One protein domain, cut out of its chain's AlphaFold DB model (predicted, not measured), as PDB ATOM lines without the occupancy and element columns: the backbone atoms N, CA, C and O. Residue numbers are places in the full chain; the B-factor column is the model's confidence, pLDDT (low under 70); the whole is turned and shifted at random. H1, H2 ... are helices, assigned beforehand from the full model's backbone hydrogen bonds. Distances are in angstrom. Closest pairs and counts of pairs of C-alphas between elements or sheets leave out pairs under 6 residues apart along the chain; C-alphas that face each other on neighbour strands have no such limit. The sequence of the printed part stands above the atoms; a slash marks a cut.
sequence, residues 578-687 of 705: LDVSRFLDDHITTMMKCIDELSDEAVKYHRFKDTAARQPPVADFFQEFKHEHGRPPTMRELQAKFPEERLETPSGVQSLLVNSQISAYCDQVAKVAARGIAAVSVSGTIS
ATOM      1  N   LEU A 578      89.855   5.995 -58.413       57.44
ATOM      2  CA  LEU A 578      89.568   6.704 -57.170       57.44
ATOM      3  C   LEU A 578      90.369   6.151 -55.978       57.44
ATOM      4  O   LEU A 578      89.987   6.417 -54.835       57.44
ATOM      5  N   ASP A 579      91.431   5.366 -56.194       65.12
ATOM      6  CA  ASP A 579      92.210   4.770 -55.098       65.12
ATOM      7  C   ASP A 579      93.176   5.786 -54.464       65.12
ATOM      8  O   ASP A 579      94.395   5.646 -54.447       65.12
ATOM      9  N   VAL A 580      92.584   6.836 -53.896       69.25
ATOM     10  CA  VAL A 580      93.248   7.900 -53.137       69.25
ATOM     11  C   VAL A 580      93.844   7.361 -51.824       69.25
ATOM     12  O   VAL A 580      94.688   8.009 -51.209       69.25
ATOM     13  N   SER A 581      93.420   6.172 -51.383       74.44
ATOM     14  CA  SER A 581      93.784   5.591 -50.086       74.44
ATOM     15  C   SER A 581      95.275   5.268 -50.013       74.44
ATOM     16  O   SER A 581      95.956   5.739 -49.107       74.44
ATOM     17  N   ARG A 582      95.804   4.537 -51.008       76.38
ATOM     18  CA  ARG A 582      97.230   4.160 -51.058       76.38
ATOM     19  C   ARG A 582      98.138   5.379 -51.118       76.38
ATOM     20  O   ARG A 582      99.150   5.436 -50.428       76.38
ATOM     21  N   PHE A 583      97.732   6.362 -51.916       76.25
ATOM     22  CA  PHE A 583      98.425   7.631 -52.028       76.25
ATOM     23  C   PHE A 583      98.479   8.346 -50.670       76.25
ATOM     24  O   PHE A 583      99.559   8.710 -50.210       76.25
ATOM     25  N   LEU A 584      97.341   8.515 -49.986       80.31
ATOM     26  CA  LEU A 584      97.299   9.194 -48.686       80.31
ATOM     27  C   LEU A 584      98.106   8.461 -47.609       80.31
ATOM     28  O   LEU A 584      98.798   9.124 -46.835       80.31
ATOM     29  N   ASP A 585      98.043   7.131 -47.574       83.12
ATOM     30  CA  ASP A 585      98.779   6.321 -46.601       83.12
ATOM     31  C   ASP A 585     100.294   6.510 -46.755       83.12
ATOM     32  O   ASP A 585     100.986   6.759 -45.764       83.12
ATOM     33  N   ASP A 586     100.808   6.480 -47.987       82.62
ATOM     34  CA  ASP A 586     102.232   6.700 -48.263       82.62
ATOM     35  C   ASP A 586     102.675   8.135 -47.918       82.62
ATOM     36  O   ASP A 586     103.717   8.352 -47.290       82.62
ATOM     37  N   HIS A 587     101.829   9.127 -48.216       82.62
ATOM     38  CA  HIS A 587     102.100  10.536 -47.906       82.62
ATOM     39  C   HIS A 587     102.138  10.811 -46.409       82.62
ATOM     40  O   HIS A 587     103.024  11.518 -45.930       82.62
ATOM     41  N   ILE A 588     101.176  10.270 -45.662       86.88
ATOM     42  CA  ILE A 588     101.128  10.427 -44.208       86.88
ATOM     43  C   ILE A 588     102.306   9.687 -43.578       86.88
ATOM     44  O   ILE A 588     102.972  10.255 -42.715       86.88
ATOM     45  N   THR A 589     102.612   8.473 -44.042       88.62
ATOM     46  CA  THR A 589     103.755   7.690 -43.548       88.62
ATOM     47  C   THR A 589     105.073   8.427 -43.775       88.62
ATOM     48  O   THR A 589     105.902   8.504 -42.869       88.62
ATOM     49  N   THR A 590     105.266   9.026 -44.950       85.06
ATOM     50  CA  THR A 590     106.477   9.799 -45.259       85.06
ATOM     51  C   THR A 590     106.527  11.114 -44.480       85.06
ATOM     52  O   THR A 590     107.562  11.450 -43.911       85.06
ATOM     53  N   MET A 591     105.401  11.822 -44.338       88.38
ATOM     54  CA  MET A 591     105.327  13.024 -43.501       88.38
ATOM     55  C   MET A 591     105.642  12.722 -42.028       88.38
ATOM     56  O   MET A 591     106.287  13.536 -41.369       88.38
ATOM     57  N   MET A 592     105.216  11.565 -41.508       90.69
ATOM     58  CA  MET A 592     105.566  11.125 -40.154       90.69
ATOM     59  C   MET A 592     107.081  10.978 -39.988       90.69
ATOM     60  O   MET A 592     107.611  11.489 -39.008       90.69
ATOM     61  N   LYS A 593     107.787  10.406 -40.975       89.81
ATOM     62  CA  LYS A 593     109.260  10.334 -40.961       89.81
ATOM     63  C   LYS A 593     109.900  11.724 -40.902       89.81
ATOM     64  O   LYS A 593     110.753  11.958 -40.056       89.81
ATOM     65  N   CYS A 594     109.432  12.679 -41.713       87.62
ATOM     66  CA  CYS A 594     109.931  14.060 -41.660       87.62
ATOM     67  C   CYS A 594     109.671  14.725 -40.293       87.62
ATOM     68  O   CYS A 594     110.481  15.511 -39.807       87.62
ATOM     69  N   ILE A 595     108.531  14.441 -39.655       90.75
ATOM     70  CA  ILE A 595     108.228  14.955 -38.311       90.75
ATOM     71  C   ILE A 595     109.162  14.330 -37.270       90.75
ATOM     72  O   ILE A 595     109.637  15.053 -36.392       90.75
ATOM     73  N   ASP A 596     109.447  13.033 -37.376       92.12
ATOM     74  CA  ASP A 596     110.392  12.344 -36.498       92.12
ATOM     75  C   ASP A 596     111.803  12.939 -36.655       92.12
ATOM     76  O   ASP A 596     112.401  13.337 -35.654       92.12
ATOM     77  N   GLU A 597     112.275  13.157 -37.888       89.44
ATOM     78  CA  GLU A 597     113.545  13.847 -38.177       89.44
ATOM     79  C   GLU A 597     113.588  15.268 -37.590       89.44
ATOM     80  O   GLU A 597     114.578  15.679 -36.975       89.44
ATOM     81  N   LEU A 598     112.498  16.033 -37.730       88.25
ATOM     82  CA  LEU A 598     112.397  17.368 -37.138       88.25
ATOM     83  C   LEU A 598     112.434  17.305 -35.604       88.25
ATOM     84  O   LEU A 598     113.015  18.183 -34.959       88.25
ATOM     85  N   SER A 599     111.815  16.279 -35.017       90.12
ATOM     86  CA  SER A 599     111.814  16.049 -33.574       90.12
ATOM     87  C   SER A 599     113.209  15.693 -33.057       90.12
ATOM     88  O   SER A 599     113.627  16.222 -32.024       90.12
ATOM     89  N   ASP A 600     113.972  14.904 -33.814       88.62
ATOM     90  CA  ASP A 600     115.354  14.555 -33.496       88.62
ATOM     91  C   ASP A 600     116.259  15.789 -33.536       88.62
ATOM     92  O   ASP A 600     117.027  16.026 -32.598       88.62
ATOM     93  N   GLU A 601     116.129  16.639 -34.560       82.69
ATOM     94  CA  GLU A 601     116.847  17.920 -34.612       82.69
ATOM     95  C   GLU A 601     116.440  18.863 -33.467       82.69
ATOM     96  O   GLU A 601     117.295  19.525 -32.864       82.69
ATOM     97  N   ALA A 602     115.161  18.885 -33.080       84.81
ATOM     98  CA  ALA A 602     114.707  19.655 -31.924       84.81
ATOM     99  C   ALA A 602     115.322  19.137 -30.610       84.81
ATOM    100  O   ALA A 602     115.745  19.934 -29.765       84.81
ATOM    101  N   VAL A 603     115.433  17.817 -30.435       87.25
ATOM    102  CA  VAL A 603     116.097  17.207 -29.273       87.25
ATOM    103  C   VAL A 603     117.589  17.539 -29.259       87.25
ATOM    104  O   VAL A 603     118.104  17.905 -28.198       87.25
ATOM    105  N   LYS A 604     118.281  17.482 -30.406       83.81
ATOM    106  CA  LYS A 604     119.685  17.923 -30.525       83.81
ATOM    107  C   LYS A 604     119.835  19.387 -30.104       83.81
ATOM    108  O   LYS A 604     120.719  19.711 -29.311       83.81
ATOM    109  N   TYR A 605     118.919  20.258 -30.528       80.69
ATOM    110  CA  TYR A 605     118.913  21.663 -30.117       80.69
ATOM    111  C   TYR A 605     118.666  21.869 -28.621       80.69
ATOM    112  O   TYR A 605     119.359  22.664 -27.977       80.69
ATOM    113  N   HIS A 606     117.734  21.128 -28.028       83.00
ATOM    114  CA  HIS A 606     117.523  21.171 -26.582       83.00
ATOM    115  C   HIS A 606     118.749  20.675 -25.806       83.00
ATOM    116  O   HIS A 606     119.177  21.350 -24.870       83.00
ATOM    117  N   ARG A 607     119.377  19.573 -26.238       84.38
ATOM    118  CA  ARG A 607     120.628  19.067 -25.646       84.38
ATOM    119  C   ARG A 607     121.757  20.087 -25.741       84.38
ATOM    120  O   ARG A 607     122.477  20.269 -24.759       84.38
ATOM    121  N   PHE A 608     121.883  20.780 -26.873       78.56
ATOM    122  CA  PHE A 608     122.859  21.854 -27.047       78.56
ATOM    123  C   PHE A 608     122.638  22.973 -26.022       78.56
ATOM    124  O   PHE A 608     123.565  23.340 -25.302       78.56
ATOM    125  N   LYS A 609     121.401  23.468 -25.886       75.94
ATOM    126  CA  LYS A 609     121.077  24.530 -24.919       75.94
ATOM    127  C   LYS A 609     121.299  24.107 -23.474       75.94
ATOM    128  O   LYS A 609     121.832  24.891 -22.691       75.94
ATOM    129  N   ASP A 610     120.903  22.890 -23.124       81.12
ATOM    130  CA  ASP A 610     121.096  22.355 -21.778       81.12
ATOM    131  C   ASP A 610     122.583  22.186 -21.456       81.12
ATOM    132  O   ASP A 610     123.008  22.488 -20.343       81.12
ATOM    133  N   THR A 611     123.388  21.743 -22.422       77.56
ATOM    134  CA  THR A 611     124.841  21.596 -22.254       77.56
ATOM    135  C   THR A 611     125.515  22.960 -22.118       77.56
ATOM    136  O   THR A 611     126.263  23.168 -21.164       77.56
ATOM    137  N   ALA A 612     125.149  23.922 -22.970       72.75
ATOM    138  CA  ALA A 612     125.637  25.299 -22.889       72.75
ATOM    139  C   ALA A 612     125.255  25.988 -21.565       72.75
ATOM    140  O   ALA A 612     126.024  26.783 -21.037       72.75
ATOM    141  N   ALA A 613     124.086  25.672 -20.996       74.12
ATOM    142  CA  ALA A 613     123.662  26.201 -19.699       74.12
ATOM    143  C   ALA A 613     124.340  25.506 -18.503       74.12
ATOM    144  O   ALA A 613     124.436  26.093 -17.426       74.12
ATOM    145  N   ARG A 614     124.773  24.249 -18.661       80.25
ATOM    146  CA  ARG A 614     125.434  23.465 -17.604       80.25
ATOM    147  C   ARG A 614     126.916  23.781 -17.467       80.25
ATOM    148  O   ARG A 614     127.450  23.617 -16.373       80.25
ATOM    149  N   GLN A 615     127.572  24.193 -18.546       76.81
ATOM    150  CA  GLN A 615     128.977  24.581 -18.524       76.81
ATOM    151  C   GLN A 615     129.102  26.008 -17.969       76.81
ATOM    152  O   GLN A 615     128.687  26.952 -18.640       76.81
ATOM    153  N   PRO A 616     129.669  26.195 -16.758       75.00
ATOM    154  CA  PRO A 616     129.797  27.522 -16.167       75.00
ATOM    155  C   PRO A 616     130.547  28.536 -17.054       75.00
ATOM    156  O   PRO A 616     130.026  29.640 -17.189       75.00
ATOM    157  N   PRO A 617     131.672  28.211 -17.740       76.56
ATOM    158  CA  PRO A 617     132.356  29.209 -18.568       76.56
ATOM    159  C   PRO A 617     131.513  29.658 -19.772       76.56
ATOM    160  O   PRO A 617     131.593  30.813 -20.190       76.56
ATOM    161  N   VAL A 618     130.673  28.768 -20.305       74.81
ATOM    162  CA  VAL A 618     129.775  29.055 -21.430       74.81
ATOM    163  C   VAL A 618     128.571  29.877 -20.974       74.81
ATOM    164  O   VAL A 618     128.193  30.835 -21.648       74.81
ATOM    165  N   ALA A 619     127.988  29.550 -19.819       75.06
ATOM    166  CA  ALA A 619     126.853  30.269 -19.247       75.06
ATOM    167  C   ALA A 619     127.218  31.702 -18.819       75.06
ATOM    168  O   ALA A 619     126.447  32.633 -19.081       75.06
ATOM    169  N   ASP A 620     128.400  31.883 -18.223       79.44
ATOM    170  CA  ASP A 620     128.927  33.198 -17.845       79.44
ATOM    171  C   ASP A 620     129.177  34.048 -19.097       79.44
ATOM    172  O   ASP A 620     128.675  35.172 -19.200       79.44
ATOM    173  N   PHE A 621     129.813  33.469 -20.122       78.44
ATOM    174  CA  PHE A 621     129.993  34.140 -21.409       78.44
ATOM    175  C   PHE A 621     128.653  34.500 -22.078       78.44
ATOM    176  O   PHE A 621     128.513  35.570 -22.670       78.44
ATOM    177  N   PHE A 622     127.636  33.643 -21.958       74.69
ATOM    178  CA  PHE A 622     126.302  33.910 -22.494       74.69
ATOM    179  C   PHE A 622     125.637  35.121 -21.823       74.69
ATOM    180  O   PHE A 622     124.977  35.918 -22.498       74.69
ATOM    181  N   GLN A 623     125.806  35.280 -20.505       75.38
ATOM    182  CA  GLN A 623     125.315  36.452 -19.775       75.38
ATOM    183  C   GLN A 623     126.090  37.719 -20.133       75.38
ATOM    184  O   GLN A 623     125.459  38.745 -20.403       75.38
ATOM    185  N   GLU A 624     127.420  37.644 -20.178       79.38
ATOM    186  CA  GLU A 624     128.283  38.772 -20.540       79.38
ATOM    187  C   GLU A 624     127.970  39.272 -21.951       79.38
ATOM    188  O   GLU A 624     127.668  40.450 -22.146       79.38
ATOM    189  N   PHE A 625     127.903  38.367 -22.926       75.38
ATOM    190  CA  PHE A 625     127.616  38.728 -24.311       75.38
ATOM    191  C   PHE A 625     126.211  39.319 -24.483       75.38
ATOM    192  O   PHE A 625     126.015  40.277 -25.236       75.38
ATOM    193  N   LYS A 626     125.219  38.800 -23.747       77.19
ATOM    194  CA  LYS A 626     123.861  39.356 -23.747       77.19
ATOM    195  C   LYS A 626     123.817  40.754 -23.125       77.19
ATOM    196  O   LYS A 626     123.032  41.583 -23.587       77.19
ATOM    197  N   HIS A 627     124.631  41.013 -22.107       74.50
ATOM    198  CA  HIS A 627     124.736  42.325 -21.475       74.50
ATOM    199  C   HIS A 627     125.460  43.339 -22.378       74.50
ATOM    200  O   HIS A 627     125.028  44.487 -22.470       74.50
ATOM    201  N   GLU A 628     126.507  42.918 -23.092       78.75
ATOM    202  CA  GLU A 628     127.294  43.782 -23.982       78.75
ATOM    203  C   GLU A 628     126.609  44.062 -25.328       78.75
ATOM    204  O   GLU A 628     126.589  45.204 -25.793       78.75
ATOM    205  N   HIS A 629     126.017  43.045 -25.959       73.19
ATOM    206  CA  HIS A 629     125.470  43.145 -27.317       73.19
ATOM    207  C   HIS A 629     123.936  43.145 -27.385       73.19
ATOM    208  O   HIS A 629     123.373  43.314 -28.470       73.19
ATOM    209  N   GLY A 630     123.231  42.939 -26.266       69.69
ATOM    210  CA  GLY A 630     121.761  42.907 -26.225       69.69
ATOM    211  C   GLY A 630     121.121  41.725 -26.972       69.69
ATOM    212  O   GLY A 630     119.898  41.682 -27.119       69.69
ATOM    213  N   ARG A 631     121.925  40.763 -27.443       69.75
ATOM    214  CA  ARG A 631     121.499  39.533 -28.129       69.75
ATOM    215  C   ARG A 631     122.209  38.317 -27.525       69.75
ATOM    216  O   ARG A 631     123.322  38.482 -27.029       69.75
ATOM    217  N   PRO A 632     121.605  37.116 -27.552       67.50
ATOM    218  CA  PRO A 632     122.344  35.899 -27.228       67.50
ATOM    219  C   PRO A 632     123.511  35.705 -28.218       67.50
ATOM    220  O   PRO A 632     123.360  36.076 -29.391       67.50
ATOM    221  N   PRO A 633     124.663  35.171 -27.768       63.66
ATOM    222  CA  PRO A 633     125.774  34.840 -28.651       63.66
ATOM    223  C   PRO A 633     125.347  33.800 -29.680       63.66
ATOM    224  O   PRO A 633     124.575  32.884 -29.388       63.66
ATOM    225  N   THR A 634     125.842  33.974 -30.897       64.50
ATOM    226  CA  THR A 634     125.574  33.061 -32.012       64.50
ATOM    227  C   THR A 634     126.375  31.762 -31.846       64.50
ATOM    228  O   THR A 634     127.433  31.756 -31.215       64.50
ATOM    229  N   MET A 635     125.873  30.637 -32.372       63.81
ATOM    230  CA  MET A 635     126.470  29.313 -32.117       63.81
ATOM    231  C   MET A 635     127.929  29.221 -32.596       63.81
ATOM    232  O   MET A 635     128.760  28.607 -31.926       63.81
ATOM    233  N   ARG A 636     128.278  29.918 -33.683       64.38
ATOM    234  CA  ARG A 636     129.651  30.023 -34.191       64.38
ATOM    235  C   ARG A 636     130.581  30.823 -33.275       64.38
ATOM    236  O   ARG A 636     131.761  30.504 -33.164       64.38
ATOM    237  N   GLU A 637     130.063  31.848 -32.597       66.12
ATOM    238  CA  GLU A 637     130.828  32.648 -31.624       66.12
ATOM    239  C   GLU A 637     131.128  31.837 -30.354       66.12
ATOM    240  O   GLU A 637     132.185  32.012 -29.747       66.12
ATOM    241  N   LEU A 638     130.231  30.914 -29.986       65.94
ATOM    242  CA  LEU A 638     130.429  29.967 -28.886       65.94
ATOM    243  C   LEU A 638     131.492  28.916 -29.229       65.94
ATOM    244  O   LEU A 638     132.428  28.726 -28.455       65.94
ATOM    245  N   GLN A 639     131.415  28.307 -30.416       64.19
ATOM    246  CA  GLN A 639     132.419  27.338 -30.876       64.19
ATOM    247  C   GLN A 639     133.808  27.956 -31.078       64.19
ATOM    248  O   GLN A 639     134.815  27.318 -30.779       64.19
ATOM    249  N   ALA A 640     133.884  29.206 -31.549       68.06
ATOM    250  CA  ALA A 640     135.159  29.901 -31.729       68.06
ATOM    251  C   ALA A 640     135.880  30.187 -30.399       68.06
ATOM    252  O   ALA A 640     137.108  30.254 -30.373       68.06
ATOM    253  N   LYS A 641     135.130  30.371 -29.304       67.75
ATOM    254  CA  LYS A 641     135.693  30.635 -27.972       67.75
ATOM    255  C   LYS A 641     135.940  29.375 -27.148       67.75
ATOM    256  O   LYS A 641     136.887  29.367 -26.367       67.75
ATOM    257  N   PHE A 642     135.137  28.330 -27.338       66.69
ATOM    258  CA  PHE A 642     135.239  27.072 -26.596       66.69
ATOM    259  C   PHE A 642     135.396  25.871 -27.548       66.69
ATOM    260  O   PHE A 642     134.492  25.046 -27.651       66.69
ATOM    261  N   PRO A 643     136.538  25.743 -28.253       59.31
ATOM    262  CA  PRO A 643     136.772  24.645 -29.195       59.31
ATOM    263  C   PRO A 643     136.988  23.276 -28.517       59.31
ATOM    264  O   PRO A 643     136.870  22.243 -29.172       59.31
ATOM    265  N   GLU A 644     137.319  23.249 -27.219       55.25
ATOM    266  CA  GLU A 644     137.606  22.018 -26.460       55.25
ATOM    267  C   GLU A 644     136.348  21.348 -25.881       55.25
ATOM    268  O   GLU A 644     136.319  20.130 -25.679       55.25
ATOM    269  N   GLU A 645     135.280  22.114 -25.652       56.47
ATOM    270  CA  GLU A 645     133.985  21.578 -25.250       56.47
ATOM    271  C   GLU A 645     133.253  21.128 -26.516       56.47
ATOM    272  O   GLU A 645     132.759  21.945 -27.286       56.47
ATOM    273  N   ARG A 646     133.227  19.811 -26.762       53.41
ATOM    274  CA  ARG A 646     132.528  19.176 -27.895       53.41
ATOM    275  C   ARG A 646     131.015  19.419 -27.818       53.41
ATOM    276  O   ARG A 646     130.249  18.538 -27.437       53.41
ATOM    277  N   LEU A 647     130.584  20.627 -28.152       60.44
ATOM    278  CA  LEU A 647     129.188  20.984 -28.323       60.44
ATOM    279  C   LEU A 647     128.759  20.491 -29.707       60.44
ATOM    280  O   LEU A 647     129.127  21.080 -30.723       60.44
ATOM    281  N   GLU A 648     128.006  19.391 -29.745       59.72
ATOM    282  CA  GLU A 648     127.354  18.924 -30.970       59.72
ATOM    283  C   GLU A 648     126.393  20.012 -31.456       59.72
ATOM    284  O   GLU A 648     125.394  20.320 -30.800       59.72
ATOM    285  N   THR A 649     126.720  20.650 -32.580       58.91
ATOM    286  CA  THR A 649     125.877  21.709 -33.131       58.91
ATOM    287  C   THR A 649     124.728  21.121 -33.930       58.91
ATOM    288  O   THR A 649     124.990  20.481 -34.950       58.91
ATOM    289  N   PRO A 650     123.468  21.375 -33.534       66.62
ATOM    290  CA  PRO A 650     122.323  21.099 -34.391       66.62
ATOM    291  C   PRO A 650     122.387  21.990 -35.634       66.62
ATOM    292  O   PRO A 650     122.728  23.177 -35.552       66.62
ATOM    293  N   SER A 651     122.023  21.431 -36.782       70.19
ATOM    294  CA  SER A 651     122.024  22.181 -38.035       70.19
ATOM    295  C   SER A 651     120.699  22.932 -38.196       70.19
ATOM    296  O   SER A 651     119.637  22.329 -38.319       70.19
ATOM    297  N   GLY A 652     120.738  24.266 -38.222       71.25
ATOM    298  CA  GLY A 652     119.532  25.079 -38.416       71.25
ATOM    299  C   GLY A 652     118.927  24.904 -39.811       71.25
ATOM    300  O   GLY A 652     117.710  24.968 -39.984       71.25
ATOM    301  N   VAL A 653     119.775  24.645 -40.809       76.88
ATOM    302  CA  VAL A 653     119.348  24.482 -42.200       76.88
ATOM    303  C   VAL A 653     118.552  23.189 -42.396       76.88
ATOM    304  O   VAL A 653     117.537  23.251 -43.079       76.88
ATOM    305  N   GLN A 654     118.905  22.057 -41.759       80.75
ATOM    306  CA  GLN A 654     118.067  20.846 -41.883       80.75
ATOM    307  C   GLN A 654     116.675  21.070 -41.332       80.75
ATOM    308  O   GLN A 654     115.703  20.768 -42.011       80.75
ATOM    309  N   SER A 655     116.560  21.647 -40.136       83.31
ATOM    310  CA  SER A 655     115.245  21.906 -39.549       83.31
ATOM    311  C   SER A 655     114.393  22.802 -40.454       83.31
ATOM    312  O   SER A 655     113.187  22.597 -40.567       83.31
ATOM    313  N   LEU A 656     115.014  23.771 -41.140       83.38
ATOM    314  CA  LEU A 656     114.331  24.614 -42.120       83.38
ATOM    315  C   LEU A 656     113.850  23.819 -43.345       83.38
ATOM    316  O   LEU A 656     112.716  24.025 -43.785       83.38
ATOM    317  N   LEU A 657     114.698  22.938 -43.889       84.56
ATOM    318  CA  LEU A 657     114.391  22.119 -45.064       84.56
ATOM    319  C   LEU A 657     113.314  21.079 -44.765       84.56
ATOM    320  O   LEU A 657     112.318  21.029 -45.482       84.56
ATOM    321  N   VAL A 658     113.442  20.341 -43.662       86.19
ATOM    322  CA  VAL A 658     112.449  19.358 -43.208       86.19
ATOM    323  C   VAL A 658     111.099  20.033 -42.945       86.19
ATOM    324  O   VAL A 658     110.058  19.547 -43.387       86.19
ATOM    325  N   ASN A 659     111.082  21.222 -42.332       86.94
ATOM    326  CA  ASN A 659     109.843  21.990 -42.172       86.94
ATOM    327  C   ASN A 659     109.217  22.388 -43.525       86.94
ATOM    328  O   ASN A 659     107.994  22.463 -43.659       86.94
ATOM    329  N   SER A 660     110.047  22.617 -44.544       84.69
ATOM    330  CA  SER A 660     109.596  22.868 -45.914       84.69
ATOM    331  C   SER A 660     108.978  21.648 -46.573       84.69
ATOM    332  O   SER A 660     107.930  21.769 -47.213       84.69
ATOM    333  N   GLN A 661     109.576  20.477 -46.363       86.75
ATOM    334  CA  GLN A 661     109.018  19.203 -46.811       86.75
ATOM    335  C   GLN A 661     107.641  18.982 -46.179       86.75
ATOM    336  O   GLN A 661     106.666  18.775 -46.900       86.75
ATOM    337  N   ILE A 662     107.519  19.141 -44.856       87.94
ATOM    338  CA  ILE A 662     106.247  18.982 -44.128       87.94
ATOM    339  C   ILE A 662     105.174  19.931 -44.677       87.94
ATOM    340  O   ILE A 662     104.043  19.510 -44.922       87.94
ATOM    341  N   SER A 663     105.517  21.201 -44.920       86.50
ATOM    342  CA  SER A 663     104.576  22.160 -45.510       86.50
ATOM    343  C   SER A 663     104.113  21.726 -46.906       86.50
ATOM    344  O   SER A 663     102.927  21.836 -47.215       86.50
ATOM    345  N   ALA A 664     105.020  21.206 -47.738       83.75
ATOM    346  CA  ALA A 664     104.684  20.718 -49.073       83.75
ATOM    347  C   ALA A 664     103.776  19.473 -49.025       83.75
ATOM    348  O   ALA A 664     102.815  19.396 -49.796       83.75
ATOM    349  N   TYR A 665     104.025  18.542 -48.094       84.88
ATOM    350  CA  TYR A 665     103.138  17.400 -47.839       84.88
ATOM    351  C   TYR A 665     101.742  17.859 -47.395       84.88
ATOM    352  O   TYR A 665     100.741  17.388 -47.938       84.88
ATOM    353  N   CYS A 666     101.654  18.830 -46.482       86.69
ATOM    354  CA  CYS A 666     100.374  19.379 -46.022       86.69
ATOM    355  C   CYS A 666      99.553  19.988 -47.170       86.69
ATOM    356  O   CYS A 666      98.360  19.701 -47.304       86.69
ATOM    357  N   ASP A 667     100.189  20.786 -48.034       85.50
ATOM    358  CA  ASP A 667      99.526  21.397 -49.191       85.50
ATOM    359  C   ASP A 667      98.996  20.344 -50.175       85.50
ATOM    360  O   ASP A 667      97.947  20.527 -50.803       85.50
ATOM    361  N   GLN A 668      99.708  19.229 -50.323       78.94
ATOM    362  CA  GLN A 668      99.303  18.145 -51.206       78.94
ATOM    363  C   GLN A 668      98.140  17.342 -50.651       78.94
ATOM    364  O   GLN A 668      97.163  17.123 -51.369       78.94
ATOM    365  N   VAL A 669      98.209  16.955 -49.378       84.50
ATOM    366  CA  VAL A 669      97.102  16.278 -48.701       84.50
ATOM    367  C   VAL A 669      95.847  17.147 -48.783       84.50
ATOM    368  O   VAL A 669      94.776  16.638 -49.102       84.50
ATOM    369  N   ALA A 670      95.974  18.470 -48.630       86.56
ATOM    370  CA  ALA A 670      94.862  19.396 -48.833       86.56
ATOM    371  C   ALA A 670      94.324  19.385 -50.280       86.56
ATOM    372  O   ALA A 670      93.107  19.343 -50.481       86.56
ATOM    373  N   LYS A 671      95.197  19.391 -51.301       83.00
ATOM    374  CA  LYS A 671      94.794  19.320 -52.723       83.00
ATOM    375  C   LYS A 671      94.108  17.999 -53.069       83.00
ATOM    376  O   LYS A 671      93.093  18.009 -53.767       83.00
ATOM    377  N   VAL A 672      94.637  16.881 -52.587       79.56
ATOM    378  CA  VAL A 672      94.103  15.540 -52.851       79.56
ATOM    379  C   VAL A 672      92.802  15.316 -52.092       79.56
ATOM    380  O   VAL A 672      91.831  14.865 -52.692       79.56
ATOM    381  N   ALA A 673      92.709  15.753 -50.834       83.12
ATOM    382  CA  ALA A 673      91.448  15.757 -50.099       83.12
ATOM    383  C   ALA A 673      90.382  16.602 -50.815       83.12
ATOM    384  O   ALA A 673      89.243  16.160 -50.967       83.12
ATOM    385  N   ALA A 674      90.741  17.784 -51.329       84.31
ATOM    386  CA  ALA A 674      89.821  18.615 -52.102       84.31
ATOM    387  C   ALA A 674      89.357  17.930 -53.401       84.31
ATOM    388  O   ALA A 674      88.165  17.973 -53.716       84.31
ATOM    389  N   ARG A 675      90.266  17.267 -54.132       80.00
ATOM    390  CA  ARG A 675      89.930  16.466 -55.324       80.00
ATOM    391  C   ARG A 675      89.019  15.290 -54.977       80.00
ATOM    392  O   ARG A 675      88.000  15.115 -55.639       80.00
ATOM    393  N   GLY A 676      89.325  14.545 -53.917       80.38
ATOM    394  CA  GLY A 676      88.507  13.432 -53.433       80.38
ATOM    395  C   GLY A 676      87.098  13.879 -53.040       80.38
ATOM    396  O   GLY A 676      86.116  13.292 -53.489       80.38
ATOM    397  N   ILE A 677      86.968  14.978 -52.289       84.38
ATOM    398  CA  ILE A 677      85.664  15.560 -51.926       84.38
ATOM    399  C   ILE A 677      84.885  15.993 -53.176       84.38
ATOM    400  O   ILE A 677      83.675  15.753 -53.264       84.38
ATOM    401  N   ALA A 678      85.554  16.616 -54.150       83.75
ATOM    402  CA  ALA A 678      84.927  17.011 -55.407       83.75
ATOM    403  C   ALA A 678      84.443  15.789 -56.204       83.75
ATOM    404  O   ALA A 678      83.294  15.773 -56.648       83.75
ATOM    405  N   ALA A 679      85.267  14.747 -56.317       80.94
ATOM    406  CA  ALA A 679      84.924  13.507 -57.008       80.94
ATOM    407  C   ALA A 679      83.739  12.785 -56.345       80.94
ATOM    408  O   ALA A 679      82.791  12.410 -57.032       80.94
ATOM    409  N   VAL A 680      83.727  12.666 -55.011       83.75
ATOM    410  CA  VAL A 680      82.599  12.084 -54.256       83.75
ATOM    411  C   VAL A 680      81.327  12.906 -54.440       83.75
ATOM    412  O   VAL A 680      80.250  12.341 -54.614       83.75
ATOM    413  N   SER A 681      81.434  14.236 -54.452       84.62
ATOM    414  CA  SER A 681      80.281  15.113 -54.683       84.62
ATOM    415  C   SER A 681      79.696  14.908 -56.082       84.62
ATOM    416  O   SER A 681      78.481  14.766 -56.223       84.62
ATOM    417  N   VAL A 682      80.547  14.838 -57.111       86.06
ATOM    418  CA  VAL A 682      80.122  14.577 -58.494       86.06
ATOM    419  C   VAL A 682      79.513  13.181 -58.616       86.06
ATOM    420  O   VAL A 682      78.398  13.049 -59.122       86.06
ATOM    421  N   SER A 683      80.170  12.154 -58.075       82.75
ATOM    422  CA  SER A 683      79.649  10.783 -58.050       82.75
ATOM    423  C   SER A 683      78.288  10.707 -57.350       82.75
ATOM    424  O   SER A 683      77.338  10.167 -57.909       82.75
ATOM    425  N   GLY A 684      78.130  11.371 -56.200       82.94
ATOM    426  CA  GLY A 684      76.855  11.474 -55.491       82.94
ATOM    427  C   GLY A 684      75.749  12.120 -56.330       82.94
ATOM    428  O   GLY A 684      74.617  11.635 -56.315       82.94
ATOM    429  N   THR A 685      76.058  13.160 -57.116       84.00
ATOM    430  CA  THR A 685      75.076  13.742 -58.051       84.00
ATOM    431  C   THR A 685      74.729  12.810 -59.207       84.00
ATOM    432  O   THR A 685      73.562  12.740 -59.585       84.00
ATOM    433  N   ILE A 686      75.699  12.058 -59.736       83.56
ATOM    434  CA  ILE A 686      75.472  11.085 -60.811       83.56
ATOM    435  C   ILE A 686      74.616   9.922 -60.297       83.56
ATOM    436  O   ILE A 686      73.641   9.550 -60.946       83.56
ATOM    437  N   SER A 687      74.914   9.385 -59.112       81.69
ATOM    438  CA  SER A 687      74.108   8.339 -58.473       81.69
ATOM    439  C   SER A 687      72.698   8.828 -58.140       81.69
ATOM    440  O   SER A 687      71.731   8.118 -58.403       81.69
TER     441      SER A 687
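This is residues 578 to 687 of the 705 residues of the protein "JAB_MPN domain-containing protein" of Salpingoeca rosetta (strain ATCC 50818 / BSB-021) (UniProt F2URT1). Two long helices, H4 and H1, lie side by side and run opposite ways as a long, narrow rod, with H4 shifted along H1 so that residues 681 to 687 of H4 stick out free at one end. At the other end the short helices H2 and H3 make a small, loose head, where H2 turns off the end of H1 at about a right angle. The printed part has 110 residues with four named helices, H1, H2, H3 and H4 in that order, and no named strand; the class is all helix. The whole is extended, with a radius of gyration of the C-alphas of 22.7 A and spans of 73 by 26 by 18 A.

Find C-alpha 652 at (119.532, 25.079, -38.416); from there H4, residues 652 to 687 and the longest helix, runs 52.4 A to C-alpha 687 at (74.108, 8.339, -58.473). Then look at C-alpha 580 at (93.248, 7.900, -53.137), where H1, residues 580 to 614, begins its 50.4 A. H2 is residues 616 to 629 and spans 19.7 A. H3 is residues 635 to 641 and spans 10.2 A.

Start with H4 and H1, which touch with 21 pairs of C-alphas within 8 A. Their closest C-alphas are those of Leu 598 and Ser 655, 5.9 A apart. The two run opposite ways at a shallow tilt of 25 degrees. Next look at residues 612 to 613 of H1 and 618 to 619 of H2: with these alone the two helices only just touch, with 3 pairs of C-alphas within 8 A, and only at the corner by their link. The closest C-alphas there are those of Ala 613 and Ala 619, 5.2 A apart, and the lines of H1 and H2 stand about perpendicular, at 85 degrees. H3 touches no helix; it is close to H2 but not clearly touching, and their closest C-alphas, those of Val 618 and Leu 638, are 7.5 A apart. H2 and H3 run opposite ways at a steep tilt of 67 degrees, only just short of about perpendicular. H3 is apart from H1 and from H4, and H2 is apart from H4. Along the backbone, every O i to N i+4 pair is within hydrogen-bond range in H1, H2, H3 and H4.

The two C-alphas farthest apart are those of Pro 617 and Ser 687, 73.6 A. The printed part, residues 578 to 687, has no cut. The links H1 to H2 and H2 to H3 are tight, and H3 to H4, with 10 residues between them, is short; no link is long. In the B-factor column the mean pLDDT of the printed part is 78.0; look for values under 70 at residues 578 to 580 and 630 to 650.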